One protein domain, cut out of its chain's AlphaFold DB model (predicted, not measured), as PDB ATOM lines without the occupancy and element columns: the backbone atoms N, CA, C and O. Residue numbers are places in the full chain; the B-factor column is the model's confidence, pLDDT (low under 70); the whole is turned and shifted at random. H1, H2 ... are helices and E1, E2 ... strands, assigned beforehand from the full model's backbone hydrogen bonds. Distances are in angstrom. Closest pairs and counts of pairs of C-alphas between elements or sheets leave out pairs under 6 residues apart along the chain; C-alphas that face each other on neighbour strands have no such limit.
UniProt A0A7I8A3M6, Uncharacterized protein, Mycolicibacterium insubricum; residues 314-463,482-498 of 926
ATOM      1  N   LEU A 314       1.688  47.716 -17.239       67.12
ATOM      2  CA  LEU A 314       3.068  47.660 -17.742       67.12
ATOM      3  C   LEU A 314       4.086  47.572 -16.602       67.12
ATOM      4  O   LEU A 314       5.079  46.863 -16.711       67.12
ATOM      5  N   GLU A 315       3.819  48.259 -15.492       75.25
ATOM      6  CA  GLU A 315       4.582  48.130 -14.252       75.25
ATOM      7  C   GLU A 315       4.494  46.705 -13.690       75.25
ATOM      8  O   GLU A 315       5.508  46.174 -13.257       75.25
ATOM      9  N   ALA A 316       3.319  46.070 -13.738       73.44
ATOM     10  CA  ALA A 316       3.125  44.697 -13.277       73.44
ATOM     11  C   ALA A 316       3.785  43.640 -14.184       73.44
ATOM     12  O   ALA A 316       4.070  42.542 -13.709       73.44
ATOM     13  N   LEU A 317       4.038  43.954 -15.462       81.25
ATOM     14  CA  LEU A 317       4.799  43.079 -16.365       81.25
ATOM     15  C   LEU A 317       6.293  43.052 -16.043       81.25
ATOM     16  O   LEU A 317       6.946  42.050 -16.324       81.25
ATOM     17  N   LEU A 318       6.837  44.138 -15.488       87.88
ATOM     18  CA  LEU A 318       8.243  44.209 -15.109       87.88
ATOM     19  C   LEU A 318       8.450  43.540 -13.738       87.88
ATOM     20  O   LEU A 318       7.880  43.994 -12.742       87.88
ATOM     21  N   PRO A 319       9.266  42.472 -13.641       86.12
ATOM     22  CA  PRO A 319       9.499  41.772 -12.391       86.12
ATOM     23  C   PRO A 319      10.106  42.694 -11.335       86.12
ATOM     24  O   PRO A 319      10.901  43.591 -11.634       86.12
ATOM     25  N   SER A 320       9.754  42.440 -10.074       84.88
ATOM     26  CA  SER A 320      10.331  43.154  -8.936       84.88
ATOM     27  C   SER A 320      11.848  42.925  -8.851       84.88
ATOM     28  O   SER A 320      12.326  41.880  -9.296       84.88
ATOM     29  N   PRO A 321      12.619  43.826  -8.210       87.56
ATOM     30  CA  PRO A 321      14.061  43.637  -8.048       87.56
ATOM     31  C   PRO A 321      14.456  42.290  -7.434       87.56
ATOM     32  O   PRO A 321      15.440  41.699  -7.857       87.56
ATOM     33  N   ALA A 322      13.653  41.759  -6.504       82.38
ATOM     34  CA  ALA A 322      13.880  40.439  -5.915       82.38
ATOM     35  C   ALA A 322      13.710  39.299  -6.934       82.38
ATOM     36  O   ALA A 322      14.523  38.379  -6.970       82.38
ATOM     37  N   ARG A 323      12.686  39.371  -7.793       85.00
ATOM     38  CA  ARG A 323      12.470  38.368  -8.843       85.00
ATOM     39  C   ARG A 323      13.522  38.473  -9.944       85.00
ATOM     40  O   ARG A 323      13.990  37.454 -10.431       85.00
ATOM     41  N   VAL A 324      13.922  39.688 -10.309       87.25
ATOM     42  CA  VAL A 324      15.047  39.909 -11.226       87.25
ATOM     43  C   VAL A 324      16.332  39.315 -10.648       87.25
ATOM     44  O   VAL A 324      17.024  38.591 -11.354       87.25
ATOM     45  N   ALA A 325      16.630  39.582  -9.372       84.00
ATOM     46  CA  ALA A 325      17.805  39.059  -8.678       84.00
ATOM     47  C   ALA A 325      17.864  37.525  -8.703       84.00
ATOM     48  O   ALA A 325      18.933  36.962  -8.915       84.00
ATOM     49  N   GLU A 326      16.717  36.863  -8.539       80.62
ATOM     50  CA  GLU A 326      16.583  35.410  -8.679       80.62
ATOM     51  C   GLU A 326      16.866  34.938 -10.115       80.62
ATOM     52  O   GLU A 326      17.633  34.002 -10.309       80.62
ATOM     53  N   ILE A 327      16.290  35.607 -11.122       78.06
ATOM     54  CA  ILE A 327      16.433  35.232 -12.541       78.06
ATOM     55  C   ILE A 327      17.878  35.392 -13.018       78.06
ATOM     56  O   ILE A 327      18.401  34.512 -13.696       78.06
ATOM     57  N   ILE A 328      18.524  36.510 -12.680       76.50
ATOM     58  CA  ILE A 328      19.882  36.805 -13.153       76.50
ATOM     59  C   ILE A 328      20.970  36.366 -12.162       76.50
ATOM     60  O   ILE A 328      22.148  36.559 -12.437       76.50
ATOM     61  N   GLY A 329      20.611  35.780 -11.018       77.38
ATOM     62  CA  GLY A 329      21.571  35.296 -10.020       77.38
ATOM     63  C   GLY A 329      22.400  36.395  -9.341       77.38
ATOM     64  O   GLY A 329      23.512  36.125  -8.891       77.38
ATOM     65  N   THR A 330      21.880  37.623  -9.258       75.75
ATOM     66  CA  THR A 330      22.571  38.774  -8.651       75.75
ATOM     67  C   THR A 330      21.761  39.309  -7.481       75.75
ATOM     68  O   THR A 330      20.739  39.967  -7.668       75.75
ATOM     69  N   ALA A 331      22.227  39.057  -6.258       79.69
ATOM     70  CA  ALA A 331      21.606  39.595  -5.052       79.69
ATOM     71  C   ALA A 331      21.790  41.121  -4.933       79.69
ATOM     72  O   ALA A 331      22.695  41.712  -5.520       79.69
ATOM     73  N   GLY A 332      20.935  41.761  -4.132       79.94
ATOM     74  CA  GLY A 332      21.087  43.179  -3.784       79.94
ATOM     75  C   GLY A 332      20.693  44.171  -4.881       79.94
ATOM     76  O   GLY A 332      21.019  45.349  -4.764       79.94
ATOM     77  N   LEU A 333      19.985  43.738  -5.929       86.69
ATOM     78  CA  LEU A 333      19.425  44.662  -6.913       86.69
ATOM     79  C   LEU A 333      18.363  45.560  -6.274       86.69
ATOM     80  O   LEU A 333      17.396  45.095  -5.669       86.69
ATOM     81  N   THR A 334      18.516  46.859  -6.484       88.12
ATOM     82  CA  THR A 334      17.558  47.889  -6.094       88.12
ATOM     83  C   THR A 334      17.146  48.682  -7.322       88.12
ATOM     84  O   THR A 334      17.928  48.877  -8.249       88.12
ATOM     85  N   ARG A 335      15.889  49.124  -7.360       90.88
ATOM     86  CA  ARG A 335      15.404  49.965  -8.452       90.88
ATOM     87  C   ARG A 335      15.837  51.408  -8.213       90.88
ATOM     88  O   ARG A 335      15.379  52.019  -7.251       90.88
ATOM     89  N   THR A 336      16.647  51.951  -9.113       84.88
ATOM     90  CA  THR A 336      17.184  53.318  -9.018       84.88
ATOM     91  C   THR A 336      16.402  54.318  -9.863       84.88
ATOM     92  O   THR A 336      16.345  55.496  -9.520       84.88
ATOM     93  N   ALA A 337      15.746  53.866 -10.937       75.12
ATOM     94  CA  ALA A 337      14.927  54.732 -11.777       75.12
ATOM     95  C   ALA A 337      13.692  54.022 -12.343       75.12
ATOM     96  O   ALA A 337      13.633  52.801 -12.494       75.12
ATOM     97  N   THR A 338      12.680  54.822 -12.674       78.00
ATOM     98  CA  THR A 338      11.500  54.410 -13.439       78.00
ATOM     99  C   THR A 338      11.213  55.475 -14.483       78.00
ATOM    100  O   THR A 338      11.231  56.665 -14.168       78.00
ATOM    101  N   ARG A 339      10.959  55.065 -15.726       77.12
ATOM    102  CA  ARG A 339      10.673  55.986 -16.834       77.12
ATOM    103  C   ARG A 339       9.454  55.547 -17.628       77.12
ATOM    104  O   ARG A 339       9.184  54.357 -17.772       77.12
ATOM    105  N   THR A 340       8.759  56.534 -18.181       74.81
ATOM    106  CA  THR A 340       7.583  56.375 -19.054       74.81
ATOM    107  C   THR A 340       7.789  56.959 -20.447       74.81
ATOM    108  O   THR A 340       6.828  57.161 -21.179       74.81
ATOM    109  N   ALA A 341       9.036  57.265 -20.796       72.38
ATOM    110  CA  ALA A 341       9.428  57.805 -22.088       72.38
ATOM    111  C   ALA A 341      10.559  56.956 -22.678       72.38
ATOM    112  O   ALA A 341      11.298  56.308 -21.929       72.38
ATOM    113  N   LEU A 342      10.666  56.972 -24.006       81.75
ATOM    114  CA  LEU A 342      11.778  56.381 -24.742       81.75
ATOM    115  C   LEU A 342      13.073  57.168 -24.484       81.75
ATOM    116  O   LEU A 342      13.037  58.380 -24.255       81.75
ATOM    117  N   TYR A 343      14.204  56.474 -24.529       84.19
ATOM    118  CA  TYR A 343      15.545  57.048 -24.426       84.19
ATOM    119  C   TYR A 343      16.012  57.603 -25.777       84.19
ATOM    120  O   TYR A 343      15.501  57.211 -26.824       84.19
ATOM    121  N   ASP A 344      16.983  58.513 -25.764       86.75
ATOM    122  CA  ASP A 344      17.637  59.009 -26.976       86.75
ATOM    123  C   ASP A 344      19.151  59.046 -26.764       86.75
ATOM    124  O   ASP A 344      19.713  60.039 -26.304       86.75
ATOM    125  N   ASP A 345      19.790  57.923 -27.077       86.38
ATOM    126  CA  ASP A 345      21.239  57.733 -27.004       86.38
ATOM    127  C   ASP A 345      21.891  57.794 -28.396       86.38
ATOM    128  O   ASP A 345      23.021  57.339 -28.588       86.38
ATOM    129  N   SER A 346      21.192  58.353 -29.391       83.06
ATOM    130  CA  SER A 346      21.665  58.423 -30.781       83.06
ATOM    131  C   SER A 346      23.001  59.164 -30.914       83.06
ATOM    132  O   SER A 346      23.867  58.753 -31.686       83.06
ATOM    133  N   GLY A 347      23.220  60.191 -30.088       81.00
ATOM    134  CA  GLY A 347      24.479  60.938 -30.032       81.00
ATOM    135  C   GLY A 347      25.694  60.117 -29.577       81.00
ATOM    136  O   GLY A 347      26.820  60.516 -29.858       81.00
ATOM    137  N   ASN A 348      25.490  58.966 -28.922       80.19
ATOM    138  CA  ASN A 348      26.576  58.143 -28.380       80.19
ATOM    139  C   ASN A 348      27.141  57.141 -29.394       80.19
ATOM    140  O   ASN A 348      28.276  56.700 -29.244       80.19
ATOM    141  N   VAL A 349      26.365  56.757 -30.412       76.94
ATOM    142  CA  VAL A 349      26.718  55.661 -31.331       76.94
ATOM    143  C   VAL A 349      27.292  56.117 -32.676       76.94
ATOM    144  O   VAL A 349      27.836  55.287 -33.405       76.94
ATOM    145  N   GLY A 350      27.230  57.418 -32.982       69.88
ATOM    146  CA  GLY A 350      27.656  57.989 -34.268       69.88
ATOM    147  C   GLY A 350      26.725  57.624 -35.437       69.88
ATOM    148  O   GLY A 350      25.831  56.796 -35.291       69.88
ATOM    149  N   GLU A 351      26.930  58.239 -36.609       65.94
ATOM    150  CA  GLU A 351      26.049  58.068 -37.788       65.94
ATOM    151  C   GLU A 351      26.006  56.624 -38.325       65.94
ATOM    152  O   GLU A 351      24.972  56.181 -38.819       65.94
ATOM    153  N   ASP A 352      27.098  55.870 -38.175       64.38
ATOM    154  CA  ASP A 352      27.210  54.474 -38.630       64.38
ATOM    155  C   ASP A 352      26.792  53.440 -37.559       64.38
ATOM    156  O   ASP A 352      26.859  52.223 -37.785       64.38
ATOM    157  N   GLY A 353      26.395  53.901 -36.369       72.88
ATOM    158  CA  GLY A 353      26.055  53.062 -35.226       72.88
ATOM    159  C   GLY A 353      24.580  52.660 -35.170       72.88
ATOM    160  O   GLY A 353      23.679  53.415 -35.523       72.88
ATOM    161  N   CYS A 354      24.298  51.454 -34.669       87.56
ATOM    162  CA  CYS A 354      22.927  50.998 -34.431       87.56
ATOM    163  C   CYS A 354      22.514  51.292 -32.983       87.56
ATOM    164  O   CYS A 354      22.848  50.533 -32.070       87.56
ATOM    165  N   VAL A 355      21.758  52.376 -32.773       91.00
ATOM    166  CA  VAL A 355      21.312  52.787 -31.431       91.00
ATOM    167  C   VAL A 355      20.456  51.716 -30.742       91.00
ATOM    168  O   VAL A 355      20.587  51.512 -29.542       91.00
ATOM    169  N   GLY A 356      19.650  50.954 -31.491       90.19
ATOM    170  CA  GLY A 356      18.808  49.887 -30.932       90.19
ATOM    171  C   GLY A 356      19.585  48.676 -30.401       90.19
ATOM    172  O   GLY A 356      19.194  48.073 -29.400       90.19
ATOM    173  N   ALA A 357      20.729  48.357 -31.018       90.38
ATOM    174  CA  ALA A 357      21.670  47.360 -30.503       90.38
ATOM    175  C   ALA A 357      22.561  47.919 -29.383       90.38
ATOM    176  O   ALA A 357      23.131  47.164 -28.594       90.38
ATOM    177  N   PHE A 358      22.689  49.242 -29.294       90.44
ATOM    178  CA  PHE A 358      23.435  49.893 -28.229       90.44
ATOM    179  C   PHE A 358      22.612  50.024 -26.950       90.44
ATOM    180  O   PHE A 358      23.094  49.647 -25.893       90.44
ATOM    181  N   ALA A 359      21.368  50.481 -27.004       90.25
ATOM    182  CA  ALA A 359      20.579  50.712 -25.800       90.25
ATOM    183  C   ALA A 359      19.110  50.326 -25.983       90.25
ATOM    184  O   ALA A 359      18.618  50.203 -27.106       90.25
ATOM    185  N   LEU A 360      18.426  50.071 -24.865       94.94
ATOM    186  CA  LEU A 360      17.007  49.710 -24.849       94.94
ATOM    187  C   LEU A 360      16.086  50.903 -25.093       94.94
ATOM    188  O   LEU A 360      16.457  52.041 -24.812       94.94
ATOM    189  N   ALA A 361      14.870  50.616 -25.565       92.00
ATOM    190  CA  ALA A 361      13.744  51.551 -25.623       92.00
ATOM    191  C   ALA A 361      14.093  52.905 -26.277       92.00
ATOM    192  O   ALA A 361      13.753  53.966 -25.756       92.00
ATOM    193  N   GLN A 362      14.792  52.861 -27.413       93.19
ATOM    194  CA  GLN A 362      15.347  54.038 -28.084       93.19
ATOM    195  C   GLN A 362      14.352  54.713 -29.026       93.19
ATOM    196  O   GLN A 362      13.706  54.055 -29.841       93.19
ATOM    197  N   ARG A 363      14.314  56.044 -29.014       87.25
ATOM    198  CA  ARG A 363      13.546  56.854 -29.965       87.25
ATOM    199  C   ARG A 363      13.869  56.510 -31.412       87.25
ATOM    200  O   ARG A 363      12.960  56.216 -32.169       87.25
ATOM    201  N   GLY A 364      15.148  56.390 -31.766       84.62
ATOM    202  CA  GLY A 364      15.558  55.996 -33.122       84.62
ATOM    203  C   GLY A 364      15.089  54.601 -33.578       84.62
ATOM    204  O   GLY A 364      15.236  54.273 -34.750       84.62
ATOM    205  N   VAL A 365      14.540  53.775 -32.676       92.00
ATOM    206  CA  VAL A 365      13.941  52.466 -32.994       92.00
ATOM    207  C   VAL A 365      12.421  52.549 -33.118       92.00
ATOM    208  O   VAL A 365      11.843  51.878 -33.970       92.00
ATOM    209  N   PHE A 366      11.776  53.323 -32.246       84.06
ATOM    210  CA  PHE A 366      10.320  53.338 -32.110       84.06
ATOM    211  C   PHE A 366       9.651  54.560 -32.750       84.06
ATOM    212  O   PHE A 366       8.442  54.509 -32.986       84.06
ATOM    213  N   ASP A 367      10.378  55.633 -33.065       81.31
ATOM    214  CA  ASP A 367       9.831  56.776 -33.803       81.31
ATOM    215  C   ASP A 367       9.183  56.275 -35.118       81.31
ATOM    216  O   ASP A 367       9.640  55.317 -35.741       81.31
ATOM    217  N   ASP A 368       8.030  56.845 -35.476       74.19
ATOM    218  CA  ASP A 368       7.190  56.462 -36.628       74.19
ATOM    219  C   ASP A 368       6.598  55.031 -36.635       74.19
ATOM    220  O   ASP A 368       5.843  54.677 -37.542       74.19
ATOM    221  N   THR A 369       6.833  54.209 -35.604       64.88
ATOM    222  CA  THR A 369       6.249  52.848 -35.498       64.88
ATOM    223  C   THR A 369       4.816  52.819 -34.947       64.88
ATOM    224  O   THR A 369       4.170  51.768 -34.915       64.88
ATOM    225  N   GLY A 370       4.312  53.965 -34.479       57.84
ATOM    226  CA  GLY A 370       2.997  54.091 -33.843       57.84
ATOM    227  C   GLY A 370       2.921  53.516 -32.423       57.84
ATOM    228  O   GLY A 370       1.822  53.194 -31.963       57.84
ATOM    229  N   TRP A 371       4.064  53.348 -31.741       71.25
ATOM    230  CA  TRP A 371       4.124  52.938 -30.333       71.25
ATOM    231  C   TRP A 371       3.207  53.805 -29.451       71.25
ATOM    232  O   TRP A 371       2.995  54.987 -29.706       71.25
ATOM    233  N   MET A 372       2.628  53.196 -28.418       60.78
ATOM    234  CA  MET A 372       1.536  53.788 -27.636       60.78
ATOM    235  C   MET A 372       1.938  54.147 -26.206       60.78
ATOM    236  O   MET A 372       1.457  55.135 -25.659       60.78
ATOM    237  N   ALA A 373       2.761  53.314 -25.567       66.62
ATOM    238  CA  ALA A 373       3.212  53.510 -24.193       66.62
ATOM    239  C   ALA A 373       4.506  52.732 -23.942       66.62
ATOM    240  O   ALA A 373       4.736  51.699 -24.566       66.62
ATOM    241  N   VAL A 374       5.313  53.191 -22.987       79.50
ATOM    242  CA  VAL A 374       6.497  52.470 -22.514       79.50
ATOM    243  C   VAL A 374       6.596  52.536 -20.993       79.50
ATOM    244  O   VAL A 374       6.231  53.537 -20.368       79.50
ATOM    245  N   ARG A 375       7.108  51.468 -20.386       86.38
ATOM    246  CA  ARG A 375       7.544  51.453 -18.989       86.38
ATOM    247  C   ARG A 375       8.945  50.871 -18.916       86.38
ATOM    248  O   ARG A 375       9.167  49.793 -19.450       86.38
ATOM    249  N   ASN A 376       9.847  51.576 -18.234       88.62
ATOM    250  CA  ASN A 376      11.223  51.146 -18.010       88.62
ATOM    251  C   ASN A 376      11.560  51.161 -16.518       88.62
ATOM    252  O   ASN A 376      11.192  52.118 -15.824       88.62
ATOM    253  N   HIS A 377      12.330  50.178 -16.055       90.38
ATOM    254  CA  HIS A 377      13.022  50.215 -14.763       90.38
ATOM    255  C   HIS A 377      14.524  50.091 -14.969       90.38
ATOM    256  O   HIS A 377      14.964  49.235 -15.730       90.38
ATOM    257  N   THR A 378      15.279  50.883 -14.212       90.06
ATOM    258  CA  THR A 378      16.723  50.695 -14.034       90.06
ATOM    259  C   THR A 378      16.961  50.096 -12.655       90.06
ATOM    260  O   THR A 378      16.446  50.605 -11.652       90.06
ATOM    261  N   LEU A 379      17.715  49.004 -12.609       91.44
ATOM    262  CA  LEU A 379      18.077  48.265 -11.414       91.44
ATOM    263  C   LEU A 379      19.597  48.182 -11.300       91.44
ATOM    264  O   LEU A 379      20.291  47.957 -12.290       91.44
ATOM    265  N   GLN A 380      20.103  48.366 -10.085       89.25
ATOM    266  CA  GLN A 380      21.533  48.347  -9.786       89.25
ATOM    267  C   GLN A 380      21.771  47.697  -8.427       89.25
ATOM    268  O   GLN A 380      20.945  47.841  -7.520       89.25
ATOM    269  N   ASN A 381      22.888  46.988  -8.274       84.19
ATOM    270  CA  ASN A 381      23.363  46.551  -6.967       84.19
ATOM    271  C   ASN A 381      24.419  47.526  -6.429       84.19
ATOM    272  O   ASN A 381      25.322  47.954  -7.144       84.19
ATOM    273  N   GLU A 382      24.314  47.847  -5.143       68.75
ATOM    274  CA  GLU A 382      25.374  48.525  -4.400       68.75
ATOM    275  C   GLU A 382      26.006  47.493  -3.466       68.75
ATOM    276  O   GLU A 382      25.437  47.125  -2.440       68.75
ATOM    277  N   SER A 383      27.149  46.941  -3.867       59.56
ATOM    278  CA  SER A 383      27.921  46.012  -3.046       59.56
ATOM    279  C   SER A 383      29.404  46.180  -3.346       59.56
ATOM    280  O   SER A 383      29.795  46.222  -4.512       59.56
ATOM    281  N   ASP A 384      30.212  46.262  -2.290       54.19
ATOM    282  CA  ASP A 384      31.674  46.218  -2.394       54.19
ATOM    283  C   ASP A 384      32.191  44.772  -2.545       54.19
ATOM    284  O   ASP A 384      33.300  44.560  -3.031       54.19
ATOM    285  N   ASP A 385      31.361  43.778  -2.199       51.75
ATOM    286  CA  ASP A 385      31.696  42.347  -2.188       51.75
ATOM    287  C   ASP A 385      31.172  41.581  -3.425       51.75
ATOM    288  O   ASP A 385      31.514  40.412  -3.618       51.75
ATOM    289  N   ALA A 386      30.344  42.210  -4.272       58.81
ATOM    290  CA  ALA A 386      29.765  41.604  -5.476       58.81
ATOM    291  C   ALA A 386      30.046  42.441  -6.742       58.81
ATOM    292  O   ALA A 386      30.105  43.671  -6.669       58.81
ATOM    293  N   PRO A 387      30.184  41.815  -7.931       64.44
ATOM    294  CA  PRO A 387      30.383  42.555  -9.171       64.44
ATOM    295  C   PRO A 387      29.207  43.504  -9.438       64.44
ATOM    296  O   PRO A 387      28.044  43.117  -9.299       64.44
ATOM    297  N   ARG A 388      29.508  44.744  -9.845       76.06
ATOM    298  CA  ARG A 388      28.480  45.730 -10.208       76.06
ATOM    299  C   ARG A 388      27.704  45.277 -11.441       76.06
ATOM    300  O   ARG A 388      28.295  44.851 -12.436       76.06
ATOM    301  N   VAL A 389      26.391  45.436 -11.371       83.38
ATOM    302  CA  VAL A 389      25.433  45.114 -12.424       83.38
ATOM    303  C   VAL A 389      24.497  46.299 -12.625       83.38
ATOM    304  O   VAL A 389      23.936  46.831 -11.668       83.38
ATOM    305  N   TYR A 390      24.307  46.673 -13.886       88.12
ATOM    306  CA  TYR A 390      23.303  47.632 -14.335       88.12
ATOM    307  C   TYR A 390      22.324  46.894 -15.235       88.12
ATOM    308  O   TYR A 390      22.708  46.370 -16.278       88.12
ATOM    309  N   LEU A 391      21.063  46.836 -14.832       92.50
ATOM    310  CA  LEU A 391      20.005  46.237 -15.627       92.50
ATOM    311  C   LEU A 391      18.963  47.297 -15.950       92.50
ATOM    312  O   LEU A 391      18.402  47.914 -15.049       92.50
ATOM    313  N   ASP A 392      18.634  47.420 -17.223       93.62
ATOM    314  CA  ASP A 392      17.458  48.130 -17.682       93.62
ATOM    315  C   ASP A 392      16.478  47.137 -18.312       93.62
ATOM    316  O   ASP A 392      16.843  46.307 -19.147       93.62
ATOM    317  N   GLN A 393      15.212  47.225 -17.917       94.50
ATOM    318  CA  GLN A 393      14.133  46.411 -18.470       94.50
ATOM    319  C   GLN A 393      12.983  47.297 -18.932       94.50
ATOM    320  O   GLN A 393      12.573  48.206 -18.201       94.50
ATOM    321  N   ALA A 394      12.461  47.025 -20.126       94.12
ATOM    322  CA  ALA A 394      11.407  47.809 -20.743       94.12
ATOM    323  C   ALA A 394      10.313  46.952 -21.377       94.12
ATOM    324  O   ALA A 394      10.567  45.896 -21.958       94.12
ATOM    325  N   VAL A 395       9.090  47.471 -21.318       92.75
ATOM    326  CA  VAL A 395       7.948  46.993 -22.100       92.75
ATOM    327  C   VAL A 395       7.357  48.158 -22.892       92.75
ATOM    328  O   VAL A 395       7.040  49.202 -22.318       92.75
ATOM    329  N   VAL A 396       7.214  47.986 -24.207       86.00
ATOM    330  CA  VAL A 396       6.664  48.982 -25.140       86.00
ATOM    331  C   VAL A 396       5.396  48.427 -25.782       86.00
ATOM    332  O   VAL A 396       5.403  47.344 -26.362       86.00
ATOM    333  N   VAL A 397       4.295  49.167 -25.694       77.56
ATOM    334  CA  VAL A 397       3.008  48.789 -26.287       77.56
ATOM    335  C   VAL A 397       2.921  49.296 -27.717       77.56
ATOM    336  O   VAL A 397       3.095  50.486 -27.970       77.56
ATOM    337  N   MET A 398       2.564  48.403 -28.632       74.00
ATOM    338  CA  MET A 398       2.435  48.664 -30.064       74.00
ATOM    339  C   MET A 398       0.961  48.738 -30.502       74.00
ATOM    340  O   MET A 398       0.068  48.229 -29.803       74.00
ATOM    341  N   PRO A 399       0.666  49.349 -31.669       56.06
ATOM    342  CA  PRO A 399      -0.700  49.522 -32.164       56.06
ATOM    343  C   PRO A 399      -1.345  48.209 -32.635       56.06
ATOM    344  O   PRO A 399      -2.575  48.144 -32.731       56.06
ATOM    345  N   SER A 400      -0.559  47.148 -32.852       56.34
ATOM    346  CA  SER A 400      -1.018  45.775 -33.090       56.34
ATOM    347  C   SER A 400       0.106  44.754 -32.838       56.34
ATOM    348  O   SER A 400       1.241  45.142 -32.548       56.34
ATOM    349  N   ALA A 401      -0.209  43.455 -32.900       66.25
ATOM    350  CA  ALA A 401       0.795  42.400 -32.745       66.25
ATOM    351  C   ALA A 401       1.723  42.343 -33.965       66.25
ATOM    352  O   ALA A 401       2.926  42.141 -33.841       66.25
ATOM    353  N   GLU A 402       1.171  42.635 -35.141       69.06
ATOM    354  CA  GLU A 402       1.904  42.781 -36.395       69.06
ATOM    355  C   GLU A 402       2.888  43.954 -36.321       69.06
ATOM    356  O   GLU A 402       4.019  43.825 -36.777       69.06
ATOM    357  N   ALA A 403       2.502  45.071 -35.694       64.25
ATOM    358  CA  ALA A 403       3.399  46.205 -35.484       64.25
ATOM    359  C   ALA A 403       4.553  45.867 -34.523       64.25
ATOM    360  O   ALA A 403       5.696  46.229 -34.792       64.25
ATOM    361  N   ALA A 404       4.287  45.125 -33.441       77.44
ATOM    362  CA  ALA A 404       5.347  44.625 -32.559       77.44
ATOM    363  C   ALA A 404       6.297  43.673 -33.298       77.44
ATOM    364  O   ALA A 404       7.516  43.846 -33.244       77.44
ATOM    365  N   ALA A 405       5.750  42.721 -34.056       79.94
ATOM    366  CA  ALA A 405       6.540  41.811 -34.879       79.94
ATOM    367  C   ALA A 405       7.375  42.553 -35.940       79.94
ATOM    368  O   ALA A 405       8.517  42.168 -36.193       79.94
ATOM    369  N   ALA A 406       6.851  43.636 -36.524       79.25
ATOM    370  CA  ALA A 406       7.573  44.471 -37.481       79.25
ATOM    371  C   ALA A 406       8.770  45.194 -36.843       79.25
ATOM    372  O   ALA A 406       9.844  45.220 -37.446       79.25
ATOM    373  N   VAL A 407       8.629  45.713 -35.615       87.00
ATOM    374  CA  VAL A 407       9.755  46.294 -34.857       87.00
ATOM    375  C   VAL A 407      10.846  45.250 -34.636       87.00
ATOM    376  O   VAL A 407      12.009  45.503 -34.957       87.00
ATOM    377  N   LEU A 408      10.476  44.055 -34.162       91.12
ATOM    378  CA  LEU A 408      11.430  42.965 -33.950       91.12
ATOM    379  C   LEU A 408      12.130  42.570 -35.261       91.12
ATOM    380  O   LEU A 408      13.348  42.420 -35.294       91.12
ATOM    381  N   ALA A 409      11.391  42.449 -36.365       84.62
ATOM    382  CA  ALA A 409      11.961  42.128 -37.673       84.62
ATOM    383  C   ALA A 409      12.933  43.211 -38.177       84.62
ATOM    384  O   ALA A 409      14.006  42.883 -38.690       84.62
ATOM    385  N   GLY A 410      12.599  44.492 -37.990       87.56
ATOM    386  CA  GLY A 410      13.478  45.612 -38.332       87.56
ATOM    387  C   GLY A 410      14.761  45.616 -37.500       87.56
ATOM    388  O   GLY A 410      15.858  45.749 -38.048       87.56
ATOM    389  N   GLN A 411      14.650  45.381 -36.189       93.62
ATOM    390  CA  GLN A 411      15.815  45.266 -35.309       93.62
ATOM    391  C   GLN A 411      16.685  44.060 -35.664       93.62
ATOM    392  O   GLN A 411      17.902  44.202 -35.742       93.62
ATOM    393  N   LYS A 412      16.096  42.909 -36.010       88.19
ATOM    394  CA  LYS A 412      16.848  41.747 -36.516       88.19
ATOM    395  C   LYS A 412      17.716  42.122 -37.712       88.19
ATOM    396  O   LYS A 412      18.895  41.772 -37.752       88.19
ATOM    397  N   GLN A 413      17.134  42.815 -38.692       86.50
ATOM    398  CA  GLN A 413      17.858  43.234 -39.888       86.50
ATOM    399  C   GLN A 413      19.031  44.147 -39.522       86.50
ATOM    400  O   GLN A 413      20.149  43.899 -39.970       86.50
ATOM    401  N   GLN A 414      18.808  45.149 -38.668       87.88
ATOM    402  CA  GLN A 414      19.870  46.057 -38.232       87.88
ATOM    403  C   GLN A 414      20.974  45.330 -37.451       87.88
ATOM    404  O   GLN A 414      22.157  45.533 -37.727       87.88
ATOM    405  N   TRP A 415      20.612  44.444 -36.518       88.50
ATOM    406  CA  TRP A 415      21.575  43.768 -35.646       88.50
ATOM    407  C   TRP A 415      22.393  42.705 -36.392       88.50
ATOM    408  O   TRP A 415      23.533  42.432 -36.020       88.50
ATOM    409  N   SER A 416      21.854  42.133 -37.476       80.81
ATOM    410  CA  SER A 416      22.519  41.073 -38.251       80.81
ATOM    411  C   SER A 416      23.866  41.489 -38.849       80.81
ATOM    412  O   SER A 416      24.749  40.652 -39.024       80.81
ATOM    413  N   GLY A 417      24.055  42.784 -39.115       79.06
ATOM    414  CA  GLY A 417      25.293  43.337 -39.664       79.06
ATOM    415  C   GLY A 417      26.285  43.850 -38.618       79.06
ATOM    416  O   GLY A 417      27.214  44.565 -38.996       79.06
ATOM    417  N   LEU A 418      26.070  43.577 -37.327       80.44
ATOM    418  CA  LEU A 418      26.886  44.137 -36.242       80.44
ATOM    419  C   LEU A 418      27.950  43.185 -35.706       80.44
ATOM    420  O   LEU A 418      28.902  43.665 -35.105       80.44
ATOM    421  N   ALA A 419      27.829  41.876 -35.924       74.00
ATOM    422  CA  ALA A 419      28.793  40.911 -35.399       74.00
ATOM    423  C   ALA A 419      30.236  41.273 -35.804       74.00
ATOM    424  O   ALA A 419      30.528  41.488 -36.980       74.00
ATOM    425  N   GLY A 420      31.128  41.375 -34.815       55.44
ATOM    426  CA  GLY A 420      32.530  41.760 -35.000       55.44
ATOM    427  C   GLY A 420      32.771  43.255 -35.246       55.44
ATOM    428  O   GLY A 420      33.927  43.674 -35.297       55.44
ATOM    429  N   LYS A 421      31.729  44.090 -35.375       73.88
ATOM    430  CA  LYS A 421      31.904  45.544 -35.486       73.88
ATOM    431  C   LYS A 421      32.282  46.145 -34.138       73.88
ATOM    432  O   LYS A 421      31.699  45.824 -33.101       73.88
ATOM    433  N   MET A 422      33.231  47.070 -34.190       72.62
ATOM    434  CA  MET A 422      33.634  47.881 -33.053       72.62
ATOM    435  C   MET A 422      32.812  49.168 -33.009       72.62
ATOM    436  O   MET A 422      32.552  49.785 -34.041       72.62
ATOM    437  N   ILE A 423      32.440  49.581 -31.807       81.69
ATOM    438  CA  ILE A 423      31.819  50.864 -31.509       81.69
ATOM    439  C   ILE A 423      32.648  51.580 -30.449       81.69
ATOM    440  O   ILE A 423      33.202  50.952 -29.549       81.69
ATOM    441  N   SER A 424      32.763  52.896 -30.573       81.75
ATOM    442  CA  SER A 424      33.432  53.744 -29.591       81.75
ATOM    443  C   SER A 424      32.469  54.828 -29.138       81.75
ATOM    444  O   SER A 424      31.787  55.414 -29.974       81.75
ATOM    445  N   TRP A 425      32.421  55.091 -27.840       82.50
ATOM    446  CA  TRP A 425      31.568  56.119 -27.253       82.50
ATOM    447  C   TRP A 425      32.228  56.686 -25.998       82.50
ATOM    448  O   TRP A 425      33.070  56.035 -25.378       82.50
ATOM    449  N   THR A 426      31.872  57.912 -25.630       81.31
ATOM    450  CA  THR A 426      32.381  58.545 -24.411       81.31
ATOM    451  C   THR A 426      31.397  58.300 -23.278       81.31
ATOM    452  O   THR A 426      30.221  58.642 -23.400       81.31
ATOM    453  N   ASN A 427      31.859  57.690 -22.187       76.44
ATOM    454  CA  ASN A 427      31.003  57.421 -21.036       76.44
ATOM    455  C   ASN A 427      30.791  58.665 -20.158       76.44
ATOM    456  O   ASN A 427      31.375  59.722 -20.381       76.44
ATOM    457  N   SER A 428      29.972  58.532 -19.111       70.06
ATOM    458  CA  SER A 428      29.648  59.627 -18.180       70.06
ATOM    459  C   SER A 428      30.834  60.162 -17.365       70.06
ATOM    460  O   SER A 428      30.666  61.112 -16.606       70.06
ATOM    461  N   SER A 429      32.007  59.537 -17.464       75.56
ATOM    462  CA  SER A 429      33.253  59.961 -16.819       75.56
ATOM    463  C   SER A 429      34.260  60.539 -17.822       75.56
ATOM    464  O   SER A 429      35.446  60.604 -17.511       75.56
ATOM    465  N   ASP A 430      33.799  60.926 -19.016       78.69
ATOM    466  CA  ASP A 430      34.610  61.446 -20.126       78.69
ATOM    467  C   ASP A 430      35.698  60.476 -20.625       78.69
ATOM    468  O   ASP A 430      36.676  60.877 -21.263       78.69
ATOM    469  N   LEU A 431      35.530  59.173 -20.375       79.19
ATOM    470  CA  LEU A 431      36.436  58.143 -20.873       79.19
ATOM    471  C   LEU A 431      35.927  57.590 -22.202       79.19
ATOM    472  O   LEU A 431      34.755  57.234 -22.335       79.19
ATOM    473  N   LEU A 432      36.836  57.475 -23.174       80.81
ATOM    474  CA  LEU A 432      36.568  56.776 -24.426       80.81
ATOM    475  C   LEU A 432      36.488  55.273 -24.151       80.81
ATOM    476  O   LEU A 432      37.502  54.624 -23.894       80.81
ATOM    477  N   VAL A 433      35.284  54.729 -24.252       79.88
ATOM    478  CA  VAL A 433      35.007  53.301 -24.136       79.88
ATOM    479  C   VAL A 433      34.910  52.712 -25.533       79.88
ATOM    480  O   VAL A 433      34.260  53.268 -26.421       79.88
ATOM    481  N   ARG A 434      35.562  51.568 -25.733       75.62
ATOM    482  CA  ARG A 434      35.455  50.786 -26.965       75.62
ATOM    483  C   ARG A 434      34.781  49.473 -26.658       75.62
ATOM    484  O   ARG A 434      35.162  48.786 -25.714       75.62
ATOM    485  N   ASN A 435      33.796  49.110 -27.466       75.38
ATOM    486  CA  ASN A 435      33.153  47.815 -27.377       75.38
ATOM    487  C   ASN A 435      33.161  47.117 -28.733       75.38
ATOM    488  O   ASN A 435      33.035  47.758 -29.771       75.38
ATOM    489  N   THR A 436      33.236  45.792 -28.725       69.94
ATOM    490  CA  THR A 436      33.023  44.975 -29.926       69.94
ATOM    491  C   THR A 436      31.737  44.178 -29.771       69.94
ATOM    492  O   THR A 436      31.534  43.533 -28.741       69.94
ATOM    493  N   TYR A 437      30.872  44.209 -30.782       74.50
ATOM    494  CA  TYR A 437      29.676  43.373 -30.821       74.50
ATOM    495  C   TYR A 437      30.040  41.901 -31.061       74.50
ATOM    496  O   TYR A 437      30.785  41.559 -31.979       74.50
ATOM    497  N   GLY A 438      29.481  41.021 -30.236       60.16
ATOM    498  CA  GLY A 438      29.450  39.581 -30.454       60.16
ATOM    499  C   GLY A 438      28.441  39.181 -31.534       60.16
ATOM    500  O   GLY A 438      27.836  40.040 -32.181       60.16
ATOM    501  N   PRO A 439      28.241  37.875 -31.751       58.41
ATOM    502  CA  PRO A 439      27.299  37.392 -32.754       58.41
ATOM    503  C   PRO A 439      25.847  37.709 -32.362       58.41
ATOM    504  O   PRO A 439      25.530  37.962 -31.198       58.41
ATOM    505  N   LEU A 440      24.956  37.685 -33.351       67.81
ATOM    506  CA  LEU A 440      23.516  37.817 -33.145       67.81
ATOM    507  C   LEU A 440      22.905  36.443 -32.841       67.81
ATOM    508  O   LEU A 440      23.130  35.491 -33.582       67.81
ATOM    509  N   VAL A 441      22.070  36.363 -31.810       64.25
ATOM    510  CA  VAL A 441      21.226  35.204 -31.498       64.25
ATOM    511  C   VAL A 441      19.794  35.512 -31.922       64.25
ATOM    512  O   VAL A 441      19.261  36.566 -31.575       64.25
ATOM    513  N   TYR A 442      19.158  34.598 -32.661       64.75
ATOM    514  CA  TYR A 442      17.753  34.713 -33.051       64.75
ATOM    515  C   TYR A 442      17.040  33.358 -32.998       64.75
ATOM    516  O   TYR A 442      17.409  32.439 -33.720       64.75
ATOM    517  N   THR A 443      15.981  33.249 -32.194       54.09
ATOM    518  CA  THR A 443      15.224  31.994 -31.986       54.09
ATOM    519  C   THR A 443      13.855  31.981 -32.676       54.09
ATOM    520  O   THR A 443      12.972  31.205 -32.321       54.09
ATOM    521  N   GLY A 444      13.628  32.875 -33.643       54.31
ATOM    522  CA  GLY A 444      12.329  33.047 -34.308       54.31
ATOM    523  C   GLY A 444      11.441  34.109 -33.652       54.31
ATOM    524  O   GLY A 444      10.822  34.903 -34.359       54.31
ATOM    525  N   ALA A 445      11.441  34.194 -32.319       68.50
ATOM    526  CA  ALA A 445      10.651  35.177 -31.564       68.50
ATOM    527  C   ALA A 445      11.488  36.118 -30.682       68.50
ATOM    528  O   ALA A 445      10.969  37.129 -30.221       68.50
ATOM    529  N   LEU A 446      12.775  35.825 -30.475       82.38
ATOM    530  CA  LEU A 446      13.671  36.602 -29.620       82.38
ATOM    531  C   LEU A 446      14.983  36.902 -30.345       82.38
ATOM    532  O   LEU A 446      15.522  36.035 -31.031       82.38
ATOM    533  N   LEU A 447      15.484  38.122 -30.168       82.81
ATOM    534  CA  LEU A 447      16.794  38.606 -30.591       82.81
ATOM    535  C   LEU A 447      17.677  38.836 -29.373       82.81
ATOM    536  O   LEU A 447      17.211  39.400 -28.387       82.81
ATOM    537  N   ALA A 448      18.956  38.490 -29.458       83.38
ATOM    538  CA  ALA A 448      19.939  38.911 -28.471       83.38
ATOM    539  C   ALA A 448      21.302  39.184 -29.102       83.38
ATOM    540  O   ALA A 448      21.726  38.489 -30.021       83.38
ATOM    541  N   ILE A 449      21.998  40.197 -28.602       78.94
ATOM    542  CA  ILE A 449      23.362  40.528 -29.018       78.94
ATOM    543  C   ILE A 449      24.136  41.032 -27.803       78.94
ATOM    544  O   ILE A 449      23.586  41.711 -26.938       78.94
ATOM    545  N   SER A 450      25.410  40.668 -27.709       81.81
ATOM    546  CA  SER A 450      26.291  41.132 -26.631       81.81
ATOM    547  C   SER A 450      27.329  42.095 -27.186       81.81
ATOM    548  O   SER A 450      27.727  41.964 -28.339       81.81
ATOM    549  N   ARG A 451      27.805  43.034 -26.374       83.50
ATOM    550  CA  ARG A 451      28.993  43.839 -26.664       83.50
ATOM    551  C   ARG A 451      29.992  43.735 -25.519       83.50
ATOM    552  O   ARG A 451      29.596  43.765 -24.356       83.50
ATOM    553  N   PHE A 452      31.269  43.622 -25.855       73.44
ATOM    554  CA  PHE A 452      32.365  43.404 -24.906       73.44
ATOM    555  C   PHE A 452      33.246  44.632 -24.857       73.44
ATOM    556  O   PHE A 452      33.622  45.137 -25.910       73.44
ATOM    557  N   GLU A 453      33.539  45.125 -23.662       75.50
ATOM    558  CA  GLU A 453      34.406  46.283 -23.472       75.50
ATOM    559  C   GLU A 453      35.884  45.925 -23.630       75.50
ATOM    560  O   GLU A 453      36.397  45.009 -22.985       75.50
ATOM    561  N   GLU A 454      36.587  46.668 -24.482       63.88
ATOM    562  CA  GLU A 454      38.029  46.530 -24.641       63.88
ATOM    563  C   GLU A 454      38.741  47.066 -23.400       63.88
ATOM    564  O   GLU A 454      38.600  48.233 -23.047       63.88
ATOM    565  N   GLY A 455      39.515  46.213 -22.723       53.47
ATOM    566  CA  GLY A 455      40.209  46.601 -21.492       53.47
ATOM    567  C   GLY A 455      39.291  46.801 -20.277       53.47
ATOM    568  O   GLY A 455      39.786  47.176 -19.219       53.47
ATOM    569  N   GLY A 456      37.991  46.497 -20.386       57.09
ATOM    570  CA  GLY A 456      37.002  46.654 -19.309       57.09
ATOM    571  C   GLY A 456      37.010  45.544 -18.250       57.09
ATOM    572  O   GLY A 456      36.058  45.427 -17.481       57.09
ATOM    573  N   ASP A 457      38.049  44.698 -18.228       61.31
ATOM    574  CA  ASP A 457      38.246  43.630 -17.232       61.31
ATOM    575  C   ASP A 457      37.005  42.721 -17.079       61.31
ATOM    576  O   ASP A 457      36.413  42.550 -16.011       61.31
ATOM    577  N   GLY A 458      36.558  42.192 -18.224       59.12
ATOM    578  CA  GLY A 458      35.407  41.292 -18.322       59.12
ATOM    579  C   GLY A 458      34.042  41.986 -18.366       59.12
ATOM    580  O   GLY A 458      33.023  41.303 -18.286       59.12
ATOM    581  N   TRP A 459      33.991  43.317 -18.492       72.75
ATOM    582  CA  TRP A 459      32.730  44.038 -18.663       72.75
ATOM    583  C   TRP A 459      32.069  43.729 -20.011       72.75
ATOM    584  O   TRP A 459      32.662  43.896 -21.083       72.75
ATOM    585  N   ALA A 460      30.806  43.321 -19.955       78.94
ATOM    586  CA  ALA A 460      29.982  43.081 -21.126       78.94
ATOM    587  C   ALA A 460      28.607  43.729 -20.958       78.94
ATOM    588  O   ALA A 460      28.145  43.987 -19.847       78.94
ATOM    589  N   THR A 461      27.940  43.993 -22.077       87.69
ATOM    590  CA  THR A 461      26.528  44.373 -22.100       87.69
ATOM    591  C   THR A 461      25.753  43.457 -23.025       87.69
ATOM    592  O   THR A 461      26.067  43.356 -24.208       87.69
ATOM    593  N   GLN A 462      24.722  42.818 -22.492       87.75
ATOM    594  CA  GLN A 462      23.745  42.046 -23.234       87.75
ATOM    595  C   GLN A 462      22.515  42.866 -23.570       87.75
ATOM    596  O   GLN A 462      21.961  43.557 -22.718       87.75
ATOM    597  N   ARG A 463      22.045  42.717 -24.801       92.81
ATOM    598  CA  ARG A 463      20.731  43.159 -25.253       92.81
ATOM    599  C   ARG A 463      19.894  41.935 -25.562       92.81
ATOM    600  O   ARG A 463      20.394  41.006 -26.195       92.81
ATOM    601  N   ALA A 482      28.580  35.591 -15.198       41.81
ATOM    602  CA  ALA A 482      29.003  34.193 -15.367       41.81
ATOM    603  C   ALA A 482      28.194  33.353 -16.398       41.81
ATOM    604  O   ALA A 482      28.736  32.363 -16.882       41.81
ATOM    605  N   PRO A 483      26.939  33.677 -16.779       46.81
ATOM    606  CA  PRO A 483      26.248  33.079 -17.936       46.81
ATOM    607  C   PRO A 483      25.833  34.108 -19.005       46.81
ATOM    608  O   PRO A 483      25.360  35.197 -18.702       46.81
ATOM    609  N   ALA A 484      25.929  33.725 -20.281       50.50
ATOM    610  CA  ALA A 484      25.647  34.588 -21.433       50.50
ATOM    611  C   ALA A 484      24.188  34.531 -21.925       50.50
ATOM    612  O   ALA A 484      23.941  34.663 -23.121       50.50
ATOM    613  N   THR A 485      23.207  34.319 -21.048       61.56
ATOM    614  CA  THR A 485      21.777  34.286 -21.429       61.56
ATOM    615  C   THR A 485      20.883  35.103 -20.507       61.56
ATOM    616  O   THR A 485      19.686  35.179 -20.738       61.56
ATOM    617  N   GLN A 486      21.424  35.775 -19.495       76.38
ATOM    618  CA  GLN A 486      20.615  36.377 -18.431       76.38
ATOM    619  C   GLN A 486      19.600  37.420 -18.937       76.38
ATOM    620  O   GLN A 486      18.471  37.472 -18.447       76.38
ATOM    621  N   ALA A 487      19.951  38.217 -19.954       83.88
ATOM    622  CA  ALA A 487      18.994  39.138 -20.575       83.88
ATOM    623  C   ALA A 487      17.899  38.401 -21.373       83.88
ATOM    624  O   ALA A 487      16.757  38.854 -21.411       83.88
ATOM    625  N   VAL A 488      18.239  37.262 -21.987       80.44
ATOM    626  CA  VAL A 488      17.314  36.381 -22.724       80.44
ATOM    627  C   VAL A 488      16.322  35.732 -21.766       80.44
ATOM    628  O   VAL A 488      15.119  35.772 -22.018       80.44
ATOM    629  N   ASP A 489      16.818  35.195 -20.655       78.62
ATOM    630  CA  ASP A 489      16.012  34.527 -19.634       78.62
ATOM    631  C   ASP A 489      15.008  35.511 -19.017       78.62
ATOM    632  O   ASP A 489      13.816  35.215 -18.909       78.62
ATOM    633  N   LEU A 490      15.453  36.736 -18.716       85.44
ATOM    634  CA  LEU A 490      14.568  37.798 -18.242       85.44
ATOM    635  C   LEU A 490      13.531  38.207 -19.300       85.44
ATOM    636  O   LEU A 490      12.347  38.326 -18.979       85.44
ATOM    637  N   ALA A 491      13.940  38.379 -20.560       87.06
ATOM    638  CA  ALA A 491      13.025  38.713 -21.649       87.06
ATOM    639  C   ALA A 491      11.943  37.633 -21.842       87.06
ATOM    640  O   ALA A 491      10.771  37.963 -22.030       87.06
ATOM    641  N   ALA A 492      12.310  36.352 -21.740       80.12
ATOM    642  CA  ALA A 492      11.386  35.225 -21.832       80.12
ATOM    643  C   ALA A 492      10.391  35.186 -20.661       80.12
ATOM    644  O   ALA A 492       9.196  34.974 -20.878       80.12
ATOM    645  N   VAL A 493      10.852  35.451 -19.434       81.56
ATOM    646  CA  VAL A 493       9.978  35.531 -18.251       81.56
ATOM    647  C   VAL A 493       8.953  36.660 -18.391       81.56
ATOM    648  O   VAL A 493       7.771  36.447 -18.119       81.56
ATOM    649  N   ILE A 494       9.371  37.840 -18.857       84.38
ATOM    650  CA  ILE A 494       8.464  38.980 -19.069       84.38
ATOM    651  C   ILE A 494       7.473  38.676 -20.199       84.38
ATOM    652  O   ILE A 494       6.279  38.944 -20.065       84.38
ATOM    653  N   ALA A 495       7.940  38.062 -21.290       82.25
ATOM    654  CA  ALA A 495       7.086  37.668 -22.408       82.25
ATOM    655  C   ALA A 495       6.004  36.654 -21.996       82.25
ATOM    656  O   ALA A 495       4.864  36.775 -22.449       82.25
ATOM    657  N   ALA A 496       6.338  35.702 -21.117       73.25
ATOM    658  CA  ALA A 496       5.401  34.719 -20.571       73.25
ATOM    659  C   ALA A 496       4.361  35.335 -19.615       73.25
ATOM    660  O   ALA A 496       3.252  34.813 -19.499       73.25
ATOM    661  N   ALA A 497       4.696  36.441 -18.944       67.69
ATOM    662  CA  ALA A 497       3.775  37.177 -18.078       67.69
ATOM    663  C   ALA A 497       2.853  38.145 -18.850       67.69
ATOM    664  O   ALA A 497       1.815  38.556 -18.326       67.69
ATOM    665  N   ALA A 498       3.205  38.515 -20.086       64.69
ATOM    666  CA  ALA A 498       2.409  39.405 -20.925       64.69
ATOM    667  C   ALA A 498       1.177  38.688 -21.526       64.69
ATOM    668  O   ALA A 498       1.305  37.580 -22.051       64.69
TER     669      ALA A 498
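This is residues 314 to 463 and 482 to 498 of the 926 residues of an uncharacterized protein of Mycolicibacterium insubricum (UniProt A0A7I8A3M6). Two strongly twisted antiparallel sheets, E1-E2-E3 and E4-E5-E6-E7, come near each other edge to edge at E3 and E7, and H7 packs across the seam between them. H1 and H2 cover one face of the smaller sheet, H6 packs on the face of the larger sheet opposite H7, and the short helices H3, H4 and H5 lie between E1 and E2 along the chain. The printed part has 167 residues, with seven named helices and seven named strands in the order H1 H2 E1 H3 H4 H5 E2 E3 H6 E4 E5 E6 E7 H7. The class is mixed, helices and strands; the whole is compact, with a radius of gyration of the C-alphas of 15.7 A and spans of 45 by 37 by 28 A.

H1 is residues 314 to 317, with C-alpha 314 at (3.068, 47.660, -17.742). H2 is 321 to 328, E1 333 to 339, H3 346 to 349, H4 355 to 358 and H5 363 to 366. E2, residues 373 to 381, is 27.4 A long, and E3, 389 to 397, 26.6 A. H6, residues 401 to 416, is 22.5 A long. E4 is 422 to 426; E5, 432 to 442, is 30.3 A long and bends by 50 degrees at residue 439. E6, 446 to 453, is 23.7 A long, and E7 is 460 to 463. H7, residues 486 to 497, is 16.9 A long and ends with C-alpha 497 at (3.775, 37.177, -18.078).

E4 to E7 form a meander, each strand the antiparallel neighbour of the one before; N 423 and O 435 are 2.8 A apart, N 436 and O 452 2.9 A, N 451 and O 461 2.8 A. H6 and H7 are on opposite faces of this sheet, three layers, at heights of 9.7 A and 6.9 A. H3 and H4 only graze it. H4 and H6 only just touch, with 3 pairs of C-alphas within 8 A, as do H5 and H6. In the other sheet, N 336 and O 378 are 2.9 A apart, N 377 and O 393 also 2.9 A. H1 and H2 are on its same face. H7 touches H2 at a steep tilt of 59 degrees, closest at C-alphas 328 and 486, 5.3 A. In H2, H6 and H7 every O i to N i+4 pair is within hydrogen-bond range; H1, H3, H4 and H5 are too short for one.

The two farthest C-alphas, of Asp 385 and Glu 402, are 45.4 A apart. Residues 464 to 481 are not printed, with 15.7 A across the cut. Of the links printed whole, none is long. Mean pLDDT of the printed part is 77.5; 40 residues are under 70, among them 438 to 445.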